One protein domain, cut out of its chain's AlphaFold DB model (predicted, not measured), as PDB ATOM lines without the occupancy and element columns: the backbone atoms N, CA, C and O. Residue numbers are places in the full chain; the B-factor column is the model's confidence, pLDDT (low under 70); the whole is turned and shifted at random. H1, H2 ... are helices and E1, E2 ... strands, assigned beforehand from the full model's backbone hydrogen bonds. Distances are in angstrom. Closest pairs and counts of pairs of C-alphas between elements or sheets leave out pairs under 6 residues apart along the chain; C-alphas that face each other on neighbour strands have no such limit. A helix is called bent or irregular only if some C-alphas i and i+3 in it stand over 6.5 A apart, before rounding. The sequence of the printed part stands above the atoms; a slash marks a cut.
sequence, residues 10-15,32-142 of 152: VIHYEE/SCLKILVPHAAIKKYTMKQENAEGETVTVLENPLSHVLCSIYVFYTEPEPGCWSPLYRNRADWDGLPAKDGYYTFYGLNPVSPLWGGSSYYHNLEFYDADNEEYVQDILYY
ATOM      1  N   VAL A  10      53.041  38.195 -43.518       83.12
ATOM      2  CA  VAL A  10      51.661  38.348 -43.988       83.12
ATOM      3  C   VAL A  10      51.709  38.988 -45.368       83.12
ATOM      4  O   VAL A  10      52.307  40.046 -45.545       83.12
ATOM      5  N   ILE A  11      51.119  38.321 -46.351       82.12
ATOM      6  CA  ILE A  11      51.055  38.753 -47.742       82.12
ATOM      7  C   ILE A  11      49.584  38.968 -48.075       82.12
ATOM      8  O   ILE A  11      48.783  38.038 -47.990       82.12
ATOM      9  N   HIS A  12      49.244  40.190 -48.467       76.12
ATOM     10  CA  HIS A  12      47.955  40.489 -49.076       76.12
ATOM     11  C   HIS A  12      48.063  40.184 -50.563       76.12
ATOM     12  O   HIS A  12      49.013  40.627 -51.211       76.12
ATOM     13  N   TYR A  13      47.112  39.433 -51.103       68.19
ATOM     14  CA  TYR A  13      47.050  39.196 -52.535       68.19
ATOM     15  C   TYR A  13      45.613  39.320 -53.035       68.19
ATOM     16  O   TYR A  13      44.650  38.981 -52.344       68.19
ATOM     17  N   GLU A  14      45.491  39.878 -54.234       61.56
ATOM     18  CA  GLU A  14      44.238  39.961 -54.974       61.56
ATOM     19  C   GLU A  14      44.060  38.606 -55.665       61.56
ATOM     20  O   GLU A  14      44.678  38.335 -56.693       61.56
ATOM     21  N   GLU A  15      43.312  37.694 -55.051       48.06
ATOM     22  CA  GLU A  15      42.813  36.523 -55.776       48.06
ATOM     23  C   GLU A  15      41.797  37.022 -56.824       48.06
ATOM     24  O   GLU A  15      41.091  38.002 -56.566       48.06
ATOM     25  N   SER A  32      41.145  41.915 -50.153       66.00
ATOM     26  CA  SER A  32      42.343  41.084 -50.354       66.00
ATOM     27  C   SER A  32      42.263  39.801 -49.540       66.00
ATOM     28  O   SER A  32      41.861  39.847 -48.373       66.00
ATOM     29  N   CYS A  33      42.708  38.685 -50.107       76.12
ATOM     30  CA  CYS A  33      42.944  37.457 -49.355       76.12
ATOM     31  C   CYS A  33      44.286  37.548 -48.614       76.12
ATOM     32  O   CYS A  33      45.183  38.312 -48.991       76.12
ATOM     33  N   LEU A  34      44.422  36.774 -47.536       82.12
ATOM     34  CA  LEU A  34      45.653  36.708 -46.753       82.12
ATOM     35  C   LEU A  34      46.401  35.416 -47.043       82.12
ATOM     36  O   LEU A  34      45.827  34.335 -47.012       82.12
ATOM     37  N   LYS A  35      47.707  35.526 -47.232       87.69
ATOM     38  CA  LYS A  35      48.641  34.408 -47.187       87.69
ATOM     39  C   LYS A  35      49.623  34.647 -46.054       87.69
ATOM     40  O   LYS A  35      50.262  35.697 -46.002       87.69
ATOM     41  N   ILE A  36      49.770  33.676 -45.165       88.06
ATOM     42  CA  ILE A  36      50.657  33.765 -44.006       88.06
ATOM     43  C   ILE A  36      51.754  32.718 -44.153       88.06
ATOM     44  O   ILE A  36      51.479  31.533 -44.328       88.06
ATOM     45  N   LEU A  37      53.009  33.161 -44.107       90.25
ATOM     46  CA  LEU A  37      54.170  32.279 -44.095       90.25
ATOM     47  C   LEU A  37      54.660  32.125 -42.662       90.25
ATOM     48  O   LEU A  37      55.145  33.084 -42.055       90.25
ATOM     49  N   VAL A  38      54.549  30.903 -42.151       89.69
ATOM     50  CA  VAL A  38      54.935  30.547 -40.788       89.69
ATOM     51  C   VAL A  38      56.304  29.872 -40.805       89.69
ATOM     52  O   VAL A  38      56.463  28.832 -41.446       89.69
ATOM     53  N   PRO A  39      57.316  30.429 -40.126       90.62
ATOM     54  CA  PRO A  39      58.654  29.858 -40.099       90.62
ATOM     55  C   PRO A  39      58.660  28.485 -39.426       90.62
ATOM     56  O   PRO A  39      58.220  28.350 -38.283       90.62
ATOM     57  N   HIS A  40      59.257  27.482 -40.072       89.69
ATOM     58  CA  HIS A  40      59.398  26.145 -39.490       89.69
ATOM     59  C   HIS A  40      60.090  26.196 -38.119       89.69
ATOM     60  O   HIS A  40      59.669  25.517 -37.192       89.69
ATOM     61  N   ALA A  41      61.099  27.057 -37.940       88.44
ATOM     62  CA  ALA A  41      61.799  27.204 -36.664       88.44
ATOM     63  C   ALA A  41      60.881  27.607 -35.492       88.44
ATOM     64  O   ALA A  41      61.129  27.166 -34.367       88.44
ATOM     65  N   ALA A  42      59.827  28.394 -35.752       84.38
ATOM     66  CA  ALA A  42      58.874  28.847 -34.739       84.38
ATOM     67  C   ALA A  42      57.950  27.713 -34.269       84.38
ATOM     68  O   ALA A  42      57.644  27.626 -33.083       84.38
ATOM     69  N   ILE A  43      57.570  26.816 -35.185       86.06
ATOM     70  CA  ILE A  43      56.567  25.768 -34.945       86.06
ATOM     71  C   ILE A  43      57.119  24.337 -35.045       86.06
ATOM     72  O   ILE A  43      56.355  23.382 -35.022       86.06
ATOM     73  N   LYS A  44      58.447  24.151 -35.087       88.62
ATOM     74  CA  LYS A  44      59.111  22.840 -35.279       88.62
ATOM     75  C   LYS A  44      58.667  21.740 -34.309       88.62
ATOM     76  O   LYS A  44      58.808  20.563 -34.617       88.62
ATOM     77  N   LYS A  45      58.178  22.111 -33.121       86.19
ATOM     78  CA  LYS A  45      57.682  21.172 -32.102       86.19
ATOM     79  C   LYS A  45      56.331  20.534 -32.454       86.19
ATOM     80  O   LYS A  45      55.974  19.574 -31.797       86.19
ATOM     81  N   TYR A  46      55.635  21.057 -33.463       88.31
ATOM     82  CA  TYR A  46      54.347  20.574 -33.979       88.31
ATOM     83  C   TYR A  46      54.503  19.891 -35.344       88.31
ATOM     84  O   TYR A  46      53.590  19.873 -36.168       88.31
ATOM     85  N   THR A  47      55.717  19.432 -35.652       91.50
ATOM     86  CA  THR A  47      56.051  18.885 -36.965       91.50
ATOM     87  C   THR A  47      56.528  17.454 -36.833       91.50
ATOM     88  O   THR A  47      57.288  17.129 -35.921       91.50
ATOM     89  N   MET A  48      56.152  16.623 -37.798       93.88
ATOM     90  CA  MET A  48      56.591  15.238 -37.899       93.88
ATOM     91  C   MET A  48      57.249  14.957 -39.242       93.88
ATOM     92  O   MET A  48      57.028  15.644 -40.243       93.88
ATOM     93  N   LYS A  49      58.063  13.901 -39.265       94.44
ATOM     94  CA  LYS A  49      58.580  13.333 -40.508       94.44
ATOM     95  C   LYS A  49      57.558  12.358 -41.082       94.44
ATOM     96  O   LYS A  49      57.074  11.490 -40.362       94.44
ATOM     97  N   GLN A  50      57.285  12.477 -42.374       92.69
ATOM     98  CA  GLN A  50      56.379  11.603 -43.111       92.69
ATOM     99  C   GLN A  50      57.014  11.220 -44.452       92.69
ATOM    100  O   GLN A  50      57.705  12.032 -45.060       92.69
ATOM    101  N   GLU A  51      56.786   9.993 -44.913       93.88
ATOM    102  CA  GLU A  51      57.134   9.584 -46.276       93.88
ATOM    103  C   GLU A  51      56.030  10.035 -47.246       93.88
ATOM    104  O   GLU A  51      54.846   9.773 -47.011       93.88
ATOM    105  N   ASN A  52      56.396  10.767 -48.299       88.12
ATOM    106  CA  ASN A  52      55.456  11.189 -49.336       88.12
ATOM    107  C   ASN A  52      55.207  10.058 -50.358       88.12
ATOM    108  O   ASN A  52      55.803   8.985 -50.291       88.12
ATOM    109  N   ALA A  53      54.328  10.297 -51.337       88.44
ATOM    110  CA  ALA A  53      53.998   9.312 -52.374       88.44
ATOM    111  C   ALA A  53      55.194   8.900 -53.265       88.44
ATOM    112  O   ALA A  53      55.116   7.889 -53.960       88.44
ATOM    113  N   GLU A  54      56.281   9.671 -53.244       91.56
ATOM    114  CA  GLU A  54      57.505   9.442 -54.017       91.56
ATOM    115  C   GLU A  54      58.576   8.686 -53.205       91.56
ATOM    116  O   GLU A  54      59.660   8.409 -53.716       91.56
ATOM    117  N   GLY A  55      58.276   8.304 -51.955       91.69
ATOM    118  CA  GLY A  55      59.214   7.621 -51.059       91.69
ATOM    119  C   GLY A  55      60.201   8.566 -50.363       91.69
ATOM    120  O   GLY A  55      61.164   8.115 -49.743       91.69
ATOM    121  N   GLU A  56      59.996   9.882 -50.458       92.19
ATOM    122  CA  GLU A  56      60.861  10.876 -49.833       92.19
ATOM    123  C   GLU A  56      60.378  11.219 -48.423       92.19
ATOM    124  O   GLU A  56      59.192  11.447 -48.178       92.19
ATOM    125  N   THR A  57      61.313  11.315 -47.473       93.50
ATOM    126  CA  THR A  57      61.001  11.787 -46.120       93.50
ATOM    127  C   THR A  57      60.900  13.311 -46.097       93.50
ATOM    128  O   THR A  57      61.911  14.013 -46.156       93.50
ATOM    129  N   VAL A  58      59.684  13.820 -45.934       93.19
ATOM    130  CA  VAL A  58      59.368  15.244 -45.791       93.19
ATOM    131  C   VAL A  58      59.011  15.589 -44.344       93.19
ATOM    132  O   VAL A  58      58.744  14.707 -43.528       93.19
ATOM    133  N   THR A  59      59.035  16.879 -43.999       92.19
ATOM    134  CA  THR A  59      58.594  17.371 -42.681       92.19
ATOM    135  C   THR A  59      57.299  18.161 -42.832       92.19
ATOM    136  O   THR A  59      57.261  19.170 -43.537       92.19
ATOM    137  N   VAL A  60      56.250  17.703 -42.160       93.44
ATOM    138  CA  VAL A  60      54.874  18.219 -42.244       93.44
ATOM    139  C   VAL A  60      54.363  18.588 -40.852       93.44
ATOM    140  O   VAL A  60      55.010  18.238 -39.865       93.44
ATOM    141  N   LEU A  61      53.241  19.304 -40.756       91.38
ATOM    142  CA  LEU A  61      52.577  19.512 -39.465       91.38
ATOM    143  C   LEU A  61      51.911  18.216 -39.001       91.38
ATOM    144  O   LEU A  61      51.407  17.448 -39.819       91.38
ATOM    145  N   GLU A  62      51.942  17.971 -37.692       91.38
ATOM    146  CA  GLU A  62      51.334  16.783 -37.081       91.38
ATOM    147  C   GLU A  62      49.813  16.797 -37.219       91.38
ATOM    148  O   GLU A  62      49.203  15.767 -37.514       91.38
ATOM    149  N   ASN A  63      49.196  17.970 -37.048       88.69
ATOM    150  CA  ASN A  63      47.756  18.113 -37.142       88.69
ATOM    151  C   ASN A  63      47.324  18.768 -38.466       88.69
ATOM    152  O   ASN A  63      47.688  19.921 -38.727       88.69
ATOM    153  N   PRO A  64      46.481  18.099 -39.276       89.88
ATOM    154  CA  PRO A  64      45.958  18.672 -40.516       89.88
ATOM    155  C   PRO A  64      45.022  19.869 -40.298       89.88
ATOM    156  O   PRO A  64      44.778  20.614 -41.240       89.88
ATOM    157  N   LEU A  65      44.503  20.068 -39.081       87.56
ATOM    158  CA  LEU A  65      43.638  21.199 -38.717       87.56
ATOM    159  C   LEU A  65      44.418  22.380 -38.118       87.56
ATOM    160  O   LEU A  65      43.821  23.284 -37.524       87.56
ATOM    161  N   SER A  66      45.746  22.364 -38.251       89.06
ATOM    162  CA  SER A  66      46.584  23.491 -37.856       89.06
ATOM    163  C   SER A  66      46.190  24.746 -38.627       89.06
ATOM    164  O   SER A  66      46.043  24.718 -39.852       89.06
ATOM    165  N   HIS A  67      46.061  25.864 -37.922       90.38
ATOM    166  CA  HIS A  67      45.636  27.126 -38.513       90.38
ATOM    167  C   HIS A  67      46.273  28.325 -37.808       90.38
ATOM    168  O   HIS A  67      46.847  28.222 -36.723       90.38
ATOM    169  N   VAL A  68      46.173  29.486 -38.452       89.62
ATOM    170  CA  VAL A  68      46.583  30.774 -37.897       89.62
ATOM    171  C   VAL A  68      45.368  31.681 -37.794       89.62
ATOM    172  O   VAL A  68      44.648  31.863 -38.776       89.62
ATOM    173  N   LEU A  69      45.158  32.299 -36.633       87.31
ATOM    174  CA  LEU A  69      44.256  33.442 -36.524       87.31
ATOM    175  C   LEU A  69      45.063  34.729 -36.689       87.31
ATOM    176  O   LEU A  69      46.045  34.968 -35.990       87.31
ATOM    177  N   CYS A  70      44.656  35.545 -37.654       86.31
ATOM    178  CA  CYS A  70      45.265  36.827 -37.971       86.31
ATOM    179  C   CYS A  70      44.290  37.946 -37.617       86.31
ATOM    180  O   CYS A  70      43.262  38.115 -38.275       86.31
ATOM    181  N   SER A  71      44.616  38.701 -36.571       85.06
ATOM    182  CA  SER A  71      43.858  39.879 -36.154       85.06
ATOM    183  C   SER A  71      44.526  41.138 -36.698       85.06
ATOM    184  O   SER A  71      45.687  41.405 -36.405       85.06
ATOM    185  N   ILE A  72      43.799  41.929 -37.478       81.50
ATOM    186  CA  ILE A  72      44.262  43.208 -38.012       81.50
ATOM    187  C   ILE A  72      43.771  44.318 -37.101       81.50
ATOM    188  O   ILE A  72      42.568  44.453 -36.874       81.50
ATOM    189  N   TYR A  73      44.698  45.134 -36.621       78.69
ATOM    190  CA  TYR A  73      44.408  46.322 -35.832       78.69
ATOM    191  C   TYR A  73      44.700  47.552 -36.664       78.69
ATOM    192  O   TYR A  73      45.763  47.639 -37.273       78.69
ATOM    193  N   VAL A  74      43.779  48.508 -36.664       75.25
ATOM    194  CA  VAL A  74      43.940  49.788 -37.358       75.25
ATOM    195  C   VAL A  74      44.006  50.903 -36.330       75.25
ATOM    196  O   VAL A  74      43.337  50.858 -35.295       75.25
ATOM    197  N   PHE A  75      44.853  51.890 -36.604       70.19
ATOM    198  CA  PHE A  75      44.923  53.111 -35.823       70.19
ATOM    199  C   PHE A  75      43.911  54.115 -36.363       70.19
ATOM    200  O   PHE A  75      44.050  54.600 -37.489       70.19
ATOM    201  N   TYR A  76      42.900  54.436 -35.562       62.56
ATOM    202  CA  TYR A  76      41.924  55.457 -35.917       62.56
ATOM    203  C   TYR A  76      42.431  56.826 -35.456       62.56
ATOM    204  O   TYR A  76      42.806  57.025 -34.300       62.56
ATOM    205  N   THR A  77      42.477  57.781 -36.384       59.09
ATOM    206  CA  THR A  77      42.775  59.186 -36.067       59.09
ATOM    207  C   THR A  77      41.516  59.965 -35.684       59.09
ATOM    208  O   THR A  77      41.621  60.970 -34.989       59.09
ATOM    209  N   GLU A  78      40.337  59.487 -36.095       53.59
ATOM    210  CA  GLU A  78      39.008  60.020 -35.768       53.59
ATOM    211  C   GLU A  78      37.981  58.864 -35.727       53.59
ATOM    212  O   GLU A  78      38.174  57.872 -36.436       53.59
ATOM    213  N   PRO A  79      36.880  58.951 -34.950       44.94
ATOM    214  CA  PRO A  79      36.507  60.025 -34.021       44.94
ATOM    215  C   PRO A  79      37.207  59.941 -32.654       44.94
ATOM    216  O   PRO A  79      37.168  60.905 -31.894       44.94
ATOM    217  N   GLU A  80      37.860  58.821 -32.340       46.72
ATOM    218  CA  GLU A  80      38.702  58.677 -31.153       46.72
ATOM    219  C   GLU A  80      40.173  58.796 -31.567       46.72
ATOM    220  O   GLU A  80      40.719  57.863 -32.153       46.72
ATOM    221  N   PRO A  81      40.836  59.935 -31.314       45.25
ATOM    222  CA  PRO A  81      42.243  60.071 -31.641       45.25
ATOM    223  C   PRO A  81      43.076  59.156 -30.740       45.25
ATOM    224  O   PRO A  81      43.107  59.331 -29.522       45.25
ATOM    225  N   GLY A  82      43.809  58.220 -31.345       59.38
ATOM    226  CA  GLY A  82      44.941  57.579 -30.678       59.38
ATOM    227  C   GLY A  82      44.778  56.122 -30.256       59.38
ATOM    228  O   GLY A  82      45.636  55.636 -29.519       59.38
ATOM    229  N   CYS A  83      43.720  55.420 -30.675       62.69
ATOM    230  CA  CYS A  83      43.503  54.027 -30.281       62.69
ATOM    231  C   CYS A  83      43.762  53.038 -31.432       62.69
ATOM    232  O   CYS A  83      43.318  53.212 -32.569       62.69
ATOM    233  N   TRP A  84      44.489  51.967 -31.110       70.94
ATOM    234  CA  TRP A  84      44.511  50.751 -31.916       70.94
ATOM    235  C   TRP A  84      43.250  49.956 -31.600       70.94
ATOM    236  O   TRP A  84      43.018  49.614 -30.441       70.94
ATOM    237  N   SER A  85      42.451  49.647 -32.615       68.56
ATOM    238  CA  SER A  85      41.228  48.859 -32.452       68.56
ATOM    239  C   SER A  85      41.226  47.687 -33.433       68.56
ATOM    240  O   SER A  85      41.699  47.851 -34.565       68.56
ATOM    241  N   PRO A  86      40.754  46.492 -33.024       71.56
ATOM    242  CA  PRO A  86      40.649  45.360 -33.931       71.56
ATOM    243  C   PRO A  86      39.645  45.688 -35.038       71.56
ATOM    244  O   PRO A  86      38.479  45.970 -34.776       71.56
ATOM    245  N   LEU A  87      40.104  45.634 -36.284       74.19
ATOM    246  CA  LEU A  87      39.266  45.804 -37.464       74.19
ATOM    247  C   LEU A  87      38.693  44.462 -37.923       74.19
ATOM    248  O   LEU A  87      37.523  44.368 -38.286       74.19
ATOM    249  N   TYR A  88      39.537  43.431 -37.961       79.31
ATOM    250  CA  TYR A  88      39.197  42.164 -38.593       79.31
ATOM    251  C   TYR A  88      39.967  41.013 -37.953       79.31
ATOM    252  O   TYR A  88      41.127  41.185 -37.590       79.31
ATOM    253  N   ARG A  89      39.351  39.833 -37.856       83.94
ATOM    254  CA  ARG A  89      40.024  38.588 -37.462       83.94
ATOM    255  C   ARG A  89      39.737  37.527 -38.514       83.94
ATOM    256  O   ARG A  89      38.576  37.237 -38.783       83.94
ATOM    257  N   ASN A  90      40.787  36.978 -39.113       85.44
ATOM    258  CA  ASN A  90      40.699  35.984 -40.178       85.44
ATOM    259  C   ASN A  90      41.346  34.669 -39.753       85.44
ATOM    260  O   ASN A  90      42.401  34.686 -39.122       85.44
ATOM    261  N   ARG A  91      40.749  33.548 -40.155       88.44
ATOM    262  CA  ARG A  91      41.358  32.224 -40.045       88.44
ATOM    263  C   ARG A  91      42.061  31.892 -41.352       88.44
ATOM    264  O   ARG A  91      41.448  31.969 -42.416       88.44
ATOM    265  N   ALA A  92      43.331  31.520 -41.248       89.19
ATOM    266  CA  ALA A  92      44.120  30.999 -42.346       89.19
ATOM    267  C   ALA A  92      44.482  29.538 -42.079       89.19
ATOM    268  O   ALA A  92      45.147  29.246 -41.085       89.19
ATOM    269  N   ASP A  93      44.057  28.639 -42.959       91.25
ATOM    270  CA  ASP A  93      44.288  27.202 -42.813       91.25
ATOM    271  C   ASP A  93      45.565  26.779 -43.535       91.25
ATOM    272  O   ASP A  93      45.942  27.362 -44.557       91.25
ATOM    273  N   TRP A  94      46.244  25.770 -42.989       92.19
ATOM    274  CA  TRP A  94      47.414  25.174 -43.625       92.19
ATOM    275  C   TRP A  94      47.032  24.503 -44.951       92.19
ATOM    276  O   TRP A  94      46.021  23.811 -45.045       92.19
ATOM    277  N   ASP A  95      47.873  24.658 -45.974       88.62
ATOM    278  CA  ASP A  95      47.674  24.045 -47.294       88.62
ATOM    279  C   ASP A  95      47.939  22.527 -47.350       88.62
ATOM    280  O   ASP A  95      47.773  21.906 -48.402       88.62
ATOM    281  N   GLY A  96      48.357  21.920 -46.235       89.31
ATOM    282  CA  GLY A  96      48.687  20.496 -46.150       89.31
ATOM    283  C   GLY A  96      50.049  20.134 -46.753       89.31
ATOM    284  O   GLY A  96      50.386  18.952 -46.830       89.31
ATOM    285  N   LEU A  97      50.841  21.119 -47.190       91.25
ATOM    286  CA  LEU A  97      52.129  20.895 -47.842       91.25
ATOM    287  C   LEU A  97      53.303  21.007 -46.855       91.25
ATOM    288  O   LEU A  97      53.253  21.776 -45.888       91.25
ATOM    289  N   PRO A  98      54.397  20.255 -47.084       91.75
ATOM    290  CA  PRO A  98      55.608  20.382 -46.283       91.75
ATOM    291  C   PRO A  98      56.210  21.786 -46.395       91.75
ATOM    292  O   PRO A  98      55.962  22.522 -47.352       91.75
ATOM    293  N   ALA A  99      57.055  22.141 -45.425       88.62
ATOM    294  CA  ALA A  99      57.710  23.442 -45.435       88.62
ATOM    295  C   ALA A  99      58.555  23.639 -46.706       88.62
ATOM    296  O   ALA A  99      59.392  22.802 -47.049       88.62
ATOM    297  N   LYS A 100      58.389  24.792 -47.355       85.69
ATOM    298  CA  LYS A 100      59.166  25.229 -48.519       85.69
ATOM    299  C   LYS A 100      59.982  26.459 -48.150       85.69
ATOM    300  O   LYS A 100      59.464  27.391 -47.541       85.69
ATOM    301  N   ASP A 101      61.273  26.447 -48.480       87.12
ATOM    302  CA  ASP A 101      62.210  27.540 -48.175       87.12
ATOM    303  C   ASP A 101      62.217  27.945 -46.681       87.12
ATOM    304  O   ASP A 101      62.456  29.097 -46.329       87.12
ATOM    305  N   GLY A 102      61.944  26.982 -45.790       87.81
ATOM    306  CA  GLY A 102      61.875  27.188 -44.340       87.81
ATOM    307  C   GLY A 102      60.520  27.659 -43.802       87.81
ATOM    308  O   GLY A 102      60.436  27.962 -42.612       87.81
ATOM    309  N   TYR A 103      59.469  27.696 -44.627       90.69
ATOM    310  CA  TYR A 103      58.142  28.191 -44.257       90.69
ATOM    311  C   TYR A 103      57.021  27.197 -44.561       90.69
ATOM    312  O   TYR A 103      57.017  26.555 -45.609       90.69
ATOM    313  N   TYR A 104      56.030  27.143 -43.678       91.19
ATOM    314  CA  TYR A 104      54.703  26.599 -43.961       91.19
ATOM    315  C   TYR A 104      53.796  27.716 -44.476       91.19
ATOM    316  O   TYR A 104      53.945  28.871 -44.066       91.19
ATOM    317  N   THR A 105      52.866  27.384 -45.369       91.50
ATOM    318  CA  THR A 105      51.947  28.364 -45.955       91.50
ATOM    319  C   THR A 105      50.530  28.151 -45.442       91.50
ATOM    320  O   THR A 105      50.022  27.034 -45.454       91.50
ATOM    321  N   PHE A 106      49.897  29.243 -45.021       91.62
ATOM    322  CA  PHE A 106      48.512  29.278 -44.569       91.62
ATOM    323  C   PHE A 106      47.727  30.284 -45.412       91.62
ATOM    324  O   PHE A 106      48.230  31.377 -45.686       91.62
ATOM    325  N   TYR A 107      46.504  29.935 -45.806       88.06
ATOM    326  CA  TYR A 107      45.648  30.764 -46.659       88.06
ATOM    327  C   TYR A 107      44.375  31.174 -45.925       88.06
ATOM    328  O   TYR A 107      43.656  30.331 -45.394       88.06
ATOM    329  N   GLY A 108      44.114  32.480 -45.887       85.62
ATOM    330  CA  GLY A 108      42.919  33.078 -45.307       85.62
ATOM    331  C   GLY A 108      41.673  32.682 -46.087       85.62
ATOM    332  O   GLY A 108      41.638  32.835 -47.303       85.62
ATOM    333  N   LEU A 109      40.642  32.214 -45.385       73.75
ATOM    334  CA  LEU A 109      39.405  31.740 -46.017       73.75
ATOM    335  C   LEU A 109      38.472  32.867 -46.466       73.75
ATOM    336  O   LEU A 109      37.585  32.649 -47.287       73.75
ATOM    337  N   ASN A 110      38.632  34.056 -45.887       76.25
ATOM    338  CA  ASN A 110      37.756  35.187 -46.149       76.25
ATOM    339  C   ASN A 110      38.553  36.379 -46.688       76.25
ATOM    340  O   ASN A 110      39.666  36.630 -46.215       76.25
ATOM    341  N   PRO A 111      37.996  37.162 -47.619       70.75
ATOM    342  CA  PRO A 111      38.580  38.441 -47.975       70.75
ATOM    343  C   PRO A 111      38.569  39.381 -46.767       70.75
ATOM    344  O   PRO A 111      37.565  39.518 -46.062       70.75
ATOM    345  N   VAL A 112      39.686  40.063 -46.547       71.12
ATOM    346  CA  VAL A 112      39.775  41.167 -45.595       71.12
ATOM    347  C   VAL A 112      39.274  42.431 -46.284       71.12
ATOM    348  O   VAL A 112      39.628  42.697 -47.437       71.12
ATOM    349  N   SER A 113      38.460  43.213 -45.569       64.50
ATOM    350  CA  SER A 113      38.035  44.543 -46.009       64.50
ATOM    351  C   SER A 113      39.236  45.398 -46.427       64.50
ATOM    352  O   SER A 113      40.297  45.298 -45.806       64.50
ATOM    353  N   PRO A 114      39.079  46.262 -47.442       59.03
ATOM    354  CA  PRO A 114      40.176  47.087 -47.916       59.03
ATOM    355  C   PRO A 114      40.773  47.930 -46.792       59.03
ATOM    356  O   PRO A 114      40.067  48.642 -46.073       59.03
ATOM    357  N   LEU A 115      42.095  47.851 -46.664       61.44
ATOM    358  CA  LEU A 115      42.863  48.770 -45.843       61.44
ATOM    359  C   LEU A 115      43.024  50.066 -46.633       61.44
ATOM    360  O   LEU A 115      43.577  50.072 -47.731       61.44
ATOM    361  N   TRP A 116      42.501  51.165 -46.092       55.41
ATOM    362  CA  TRP A 116      42.587  52.472 -46.737       55.41
ATOM    363  C   TRP A 116      44.045  52.920 -46.836       55.41
ATOM    364  O   TRP A 116      44.773  52.894 -45.837       55.41
ATOM    365  N   GLY A 117      44.458  53.385 -48.018       50.44
ATOM    366  CA  GLY A 117      45.777  53.983 -48.215       50.44
ATOM    367  C   GLY A 117      46.032  55.100 -47.196       50.44
ATOM    368  O   GLY A 117      45.194  55.977 -47.005       50.44
ATOM    369  N   GLY A 118      47.173  55.040 -46.505       54.72
ATOM    370  CA  GLY A 118      47.534  55.982 -45.436       54.72
ATOM    371  C   GLY A 118      47.131  55.557 -44.018       54.72
ATOM    372  O   GLY A 118      47.576  56.186 -43.059       54.72
ATOM    373  N   SER A 119      46.361  54.477 -43.851       62.56
ATOM    374  CA  SER A 119      46.074  53.912 -42.523       62.56
ATOM    375  C   SER A 119      47.293  53.192 -41.949       62.56
ATOM    376  O   SER A 119      47.920  52.378 -42.625       62.56
ATOM    377  N   SER A 120      47.604  53.442 -40.677       70.81
ATOM    378  CA  SER A 120      48.545  52.599 -39.929       70.81
ATOM    379  C   SER A 120      47.811  51.365 -39.410       70.81
ATOM    380  O   SER A 120      46.753  51.491 -38.792       70.81
ATOM    381  N   TYR A 121      48.360  50.177 -39.657       74.12
ATOM    382  CA  TYR A 121      47.797  48.908 -39.201       74.12
ATOM    383  C   TYR A 121      48.899  47.945 -38.742       74.12
ATOM    384  O   TYR A 121      50.049  48.073 -39.163       74.12
ATOM    385  N   TYR A 122      48.569  46.990 -37.876       77.19
ATOM    386  CA  TYR A 122      49.448  45.866 -37.536       77.19
ATOM    387  C   TYR A 122      48.665  44.551 -37.502       77.19
ATOM    388  O   TYR A 122      47.433  44.550 -37.457       77.19
ATOM    389  N   HIS A 123      49.392  43.432 -37.515       81.12
ATOM    390  CA  HIS A 123      48.824  42.090 -37.427       81.12
ATOM    391  C   HIS A 123      49.189  41.455 -36.083       81.12
ATOM    392  O   HIS A 123      50.354  41.441 -35.698       81.12
ATOM    393  N   ASN A 124      48.215  40.898 -35.376       81.56
ATOM    394  CA  ASN A 124      48.480  39.929 -34.318       81.56
ATOM    395  C   ASN A 124      48.258  38.520 -34.873       81.56
ATOM    396  O   ASN A 124      47.224  38.281 -35.500       81.56
ATOM    397  N   LEU A 125      49.225  37.621 -34.682       85.81
ATOM    398  CA  LEU A 125      49.219  36.282 -35.266       85.81
ATOM    399  C   LEU A 125      49.234  35.226 -34.162       85.81
ATOM    400  O   LEU A 125      50.103  35.218 -33.293       85.81
ATOM    401  N   GLU A 126      48.282  34.308 -34.241       86.12
ATOM    402  CA  GLU A 126      48.037  33.263 -33.253       86.12
ATOM    403  C   GLU A 126      48.112  31.896 -33.948       86.12
ATOM    404  O   GLU A 126      47.328  31.641 -34.862       86.12
ATOM    405  N   PHE A 127      49.043  31.022 -33.548       88.00
ATOM    406  CA  PHE A 127      49.135  29.657 -34.089       88.00
ATOM    407  C   PHE A 127      48.315  28.664 -33.265       88.00
ATOM    408  O   PHE A 127      48.432  28.624 -32.036       88.00
ATOM    409  N   TYR A 128      47.583  27.796 -33.958       86.12
ATOM    410  CA  TYR A 128      46.837  26.687 -33.378       86.12
ATOM    411  C   TYR A 128      47.247  25.383 -34.060       86.12
ATOM    412  O   TYR A 128      47.174  25.269 -35.281       86.12
ATOM    413  N   ASP A 129      47.653  24.393 -33.265       82.94
ATOM    414  CA  ASP A 129      48.022  23.036 -33.712       82.94
ATOM    415  C   ASP A 129      46.803  22.095 -33.786       82.94
ATOM    416  O   ASP A 129      46.928  20.886 -33.887       82.94
ATOM    417  N   ALA A 130      45.584  22.611 -33.647       80.56
ATOM    418  CA  ALA A 130      44.341  21.853 -33.745       80.56
ATOM    419  C   ALA A 130      43.168  22.819 -33.937       80.56
ATOM    420  O   ALA A 130      43.319  24.024 -33.771       80.56
ATOM    421  N   ASP A 131      41.978  22.285 -34.203       75.31
ATOM    422  CA  ASP A 131      40.746  23.079 -34.330       75.31
ATOM    423  C   ASP A 131      40.229  23.644 -32.984       75.31
ATOM    424  O   ASP A 131      39.339  24.487 -32.967       75.31
ATOM    425  N   ASN A 132      40.781  23.190 -31.849       57.97
ATOM    426  CA  ASN A 132      40.321  23.544 -30.500       57.97
ATOM    427  C   ASN A 132      41.103  24.709 -29.856       57.97
ATOM    428  O   ASN A 132      42.305  24.863 -30.049       57.97
ATOM    429  N   GLU A 133      40.393  25.461 -29.006       45.81
ATOM    430  CA  GLU A 133      40.734  26.752 -28.376       45.81
ATOM    431  C   GLU A 133      41.864  26.746 -27.318       45.81
ATOM    432  O   GLU A 133      41.994  27.711 -26.562       45.81
ATOM    433  N   GLU A 134      42.701  25.706 -27.225       48.09
ATOM    434  CA  GLU A 134      43.889  25.778 -26.363       48.09
ATOM    435  C   GLU A 134      45.033  26.423 -27.134       48.09
ATOM    436  O   GLU A 134      45.751  25.810 -27.920       48.09
ATOM    437  N   TYR A 135      45.137  27.726 -26.932       50.22
ATOM    438  CA  TYR A 135      46.132  28.570 -27.544       50.22
ATOM    439  C   TYR A 135      47.571  28.116 -27.263       50.22
ATOM    440  O   TYR A 135      47.946  27.939 -26.102       50.22
ATOM    441  N   VAL A 136      48.401  27.985 -28.307       57.16
ATOM    442  CA  VAL A 136      49.743  27.397 -28.155       57.16
ATOM    443  C   VAL A 136      50.907  28.384 -28.312       57.16
ATOM    444  O   VAL A 136      51.997  28.080 -27.813       57.16
ATOM    445  N   GLN A 137      50.718  29.549 -28.960       57.03
ATOM    446  CA  GLN A 137      51.781  30.557 -29.137       57.03
ATOM    447  C   GLN A 137      51.294  31.954 -29.592       57.03
ATOM    448  O   GLN A 137      50.610  32.044 -30.612       57.03
ATOM    449  N   ASP A 138      51.756  33.016 -28.897       51.56
ATOM    450  CA  ASP A 138      51.535  34.449 -29.223       51.56
ATOM    451  C   ASP A 138      52.740  35.092 -29.864       51.56
ATOM    452  O   ASP A 138      53.853  35.023 -29.332       51.56
ATOM    453  N   ILE A 139      52.510  35.725 -31.011       53.09
ATOM    454  CA  ILE A 139      53.510  36.527 -31.695       53.09
ATOM    455  C   ILE A 139      52.850  37.819 -32.160       53.09
ATOM    456  O   ILE A 139      52.092  37.865 -33.129       53.09
ATOM    457  N   LEU A 140      53.247  38.903 -31.502       44.78
ATOM    458  CA  LEU A 140      52.972  40.253 -31.958       44.78
ATOM    459  C   LEU A 140      53.863  40.555 -33.175       44.78
ATOM    460  O   LEU A 140      55.084  40.658 -33.037       44.78
ATOM    461  N   TYR A 141      53.267  40.694 -34.365       47.31
ATOM    462  CA  TYR A 141      53.990  40.981 -35.607       47.31
ATOM    463  C   TYR A 141      53.704  42.401 -36.119       47.31
ATOM    464  O   TYR A 141      52.637  42.723 -36.648       47.31
ATOM    465  N   TYR A 142      54.705  43.275 -36.013       39.38
ATOM    466  CA  TYR A 142      54.627  44.631 -36.550       39.38
ATOM    467  C   TYR A 142      54.940  44.644 -38.048       39.38
ATOM    468  O   TYR A 142      56.089  44.712 -38.473       39.38
TER     469      TYR A 142
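Overview. This is residues 10 to 15 and 32 to 142 of the 152 residues of an uncharacterized protein of Xylaria flabelliformis (UniProt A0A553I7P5). One long, curled sheet of seven strands is folded back on itself at E6, so that the leaf E1 E2 E7 faces the leaf E5 E8 E9 without closing into a barrel. At one end of the long axis lies the small separate hairpin E3 and E4, with the short helix H1 between it and the folded sheet; the link from E5 to E6 makes the other end. The printed part has 117 residues, mostly strand, in the order E1 E2 H1 E3 E4 E5 E6 E7 E8 E9. The large sheet runs E1 E2 E7 E6 E5 E8 E9, and both sheets are antiparallel. The whole is elongated, spanning 59 by 31 by 21 A, and only just loose, close to compact, with a radius of gyration of the C-alphas of 16.2 A.

Arrangement. E1, residues 10 to 13, is an edge strand, antiparallel to E2, residues 33 to 39, with N 11 and O 35 2.8 A apart. H1, residues 40 to 46, is irregular: C-alphas 42 and 45 are 8.2 A apart, and 1 of 3 O i to N i+4 pairs and 2 of 4 O i to N i+3 pairs are within hydrogen-bond range. E3, residues 47 to 51, and E4, residues 57 to 61, form a hairpin, with N 48 and O 60 2.9 A apart. The closest C-alphas of H1 and E4 are those of Tyr 46 and Leu 61, 5.9 A apart. E5, residues 67 to 76, and E6, residues 83 to 94, form a hairpin, with N 70 and O 90 2.8 A apart. E7, residues 103 to 108, pairs with E6 at 110 degrees, N 107 and O 93 being 2.9 A apart, and with E2, N 36 and O 106 being 2.8 A apart. E5 E6 E7 are a meander, each strand the antiparallel neighbour of the one before. E8, residues 121 to 128, is antiparallel to E5, with N 69 and O 126 2.9 A apart, which completes a Greek key, a meander whose first strand neighbours the fourth, in E5 E6 E7 E8. E9, residues 137 to 141, is the other edge strand and forms a hairpin with E8, N 125 and O 139 being 3.3 A apart. E1 and E9 are apart.

Along the chain. E1 begins at C-alpha 10, (51.661, 38.348, -43.988). E2 is 19.8 A long, E5 28.7 A, E6 32.0 A, E7 16.0 A and E8 23.0 A. E6 begins at C-alpha 83, (43.503, 54.027, -30.281), and E9 ends at C-alpha 141, (53.990, 40.981, -35.607).

Size, cuts and confidence. The C-alphas farthest apart are those of Gly 55 and Pro 79, 59.6 A. Residues 16 to 31 are not printed, and C-alphas 15 and 32 are 7.1 A apart across the cut. The link from E7 to E8, residues 109 to 120, is long. The mean pLDDT of the printed part is 77.6, with low values at residues 76 to 83, 113 to 119 and 132 to 142, among others.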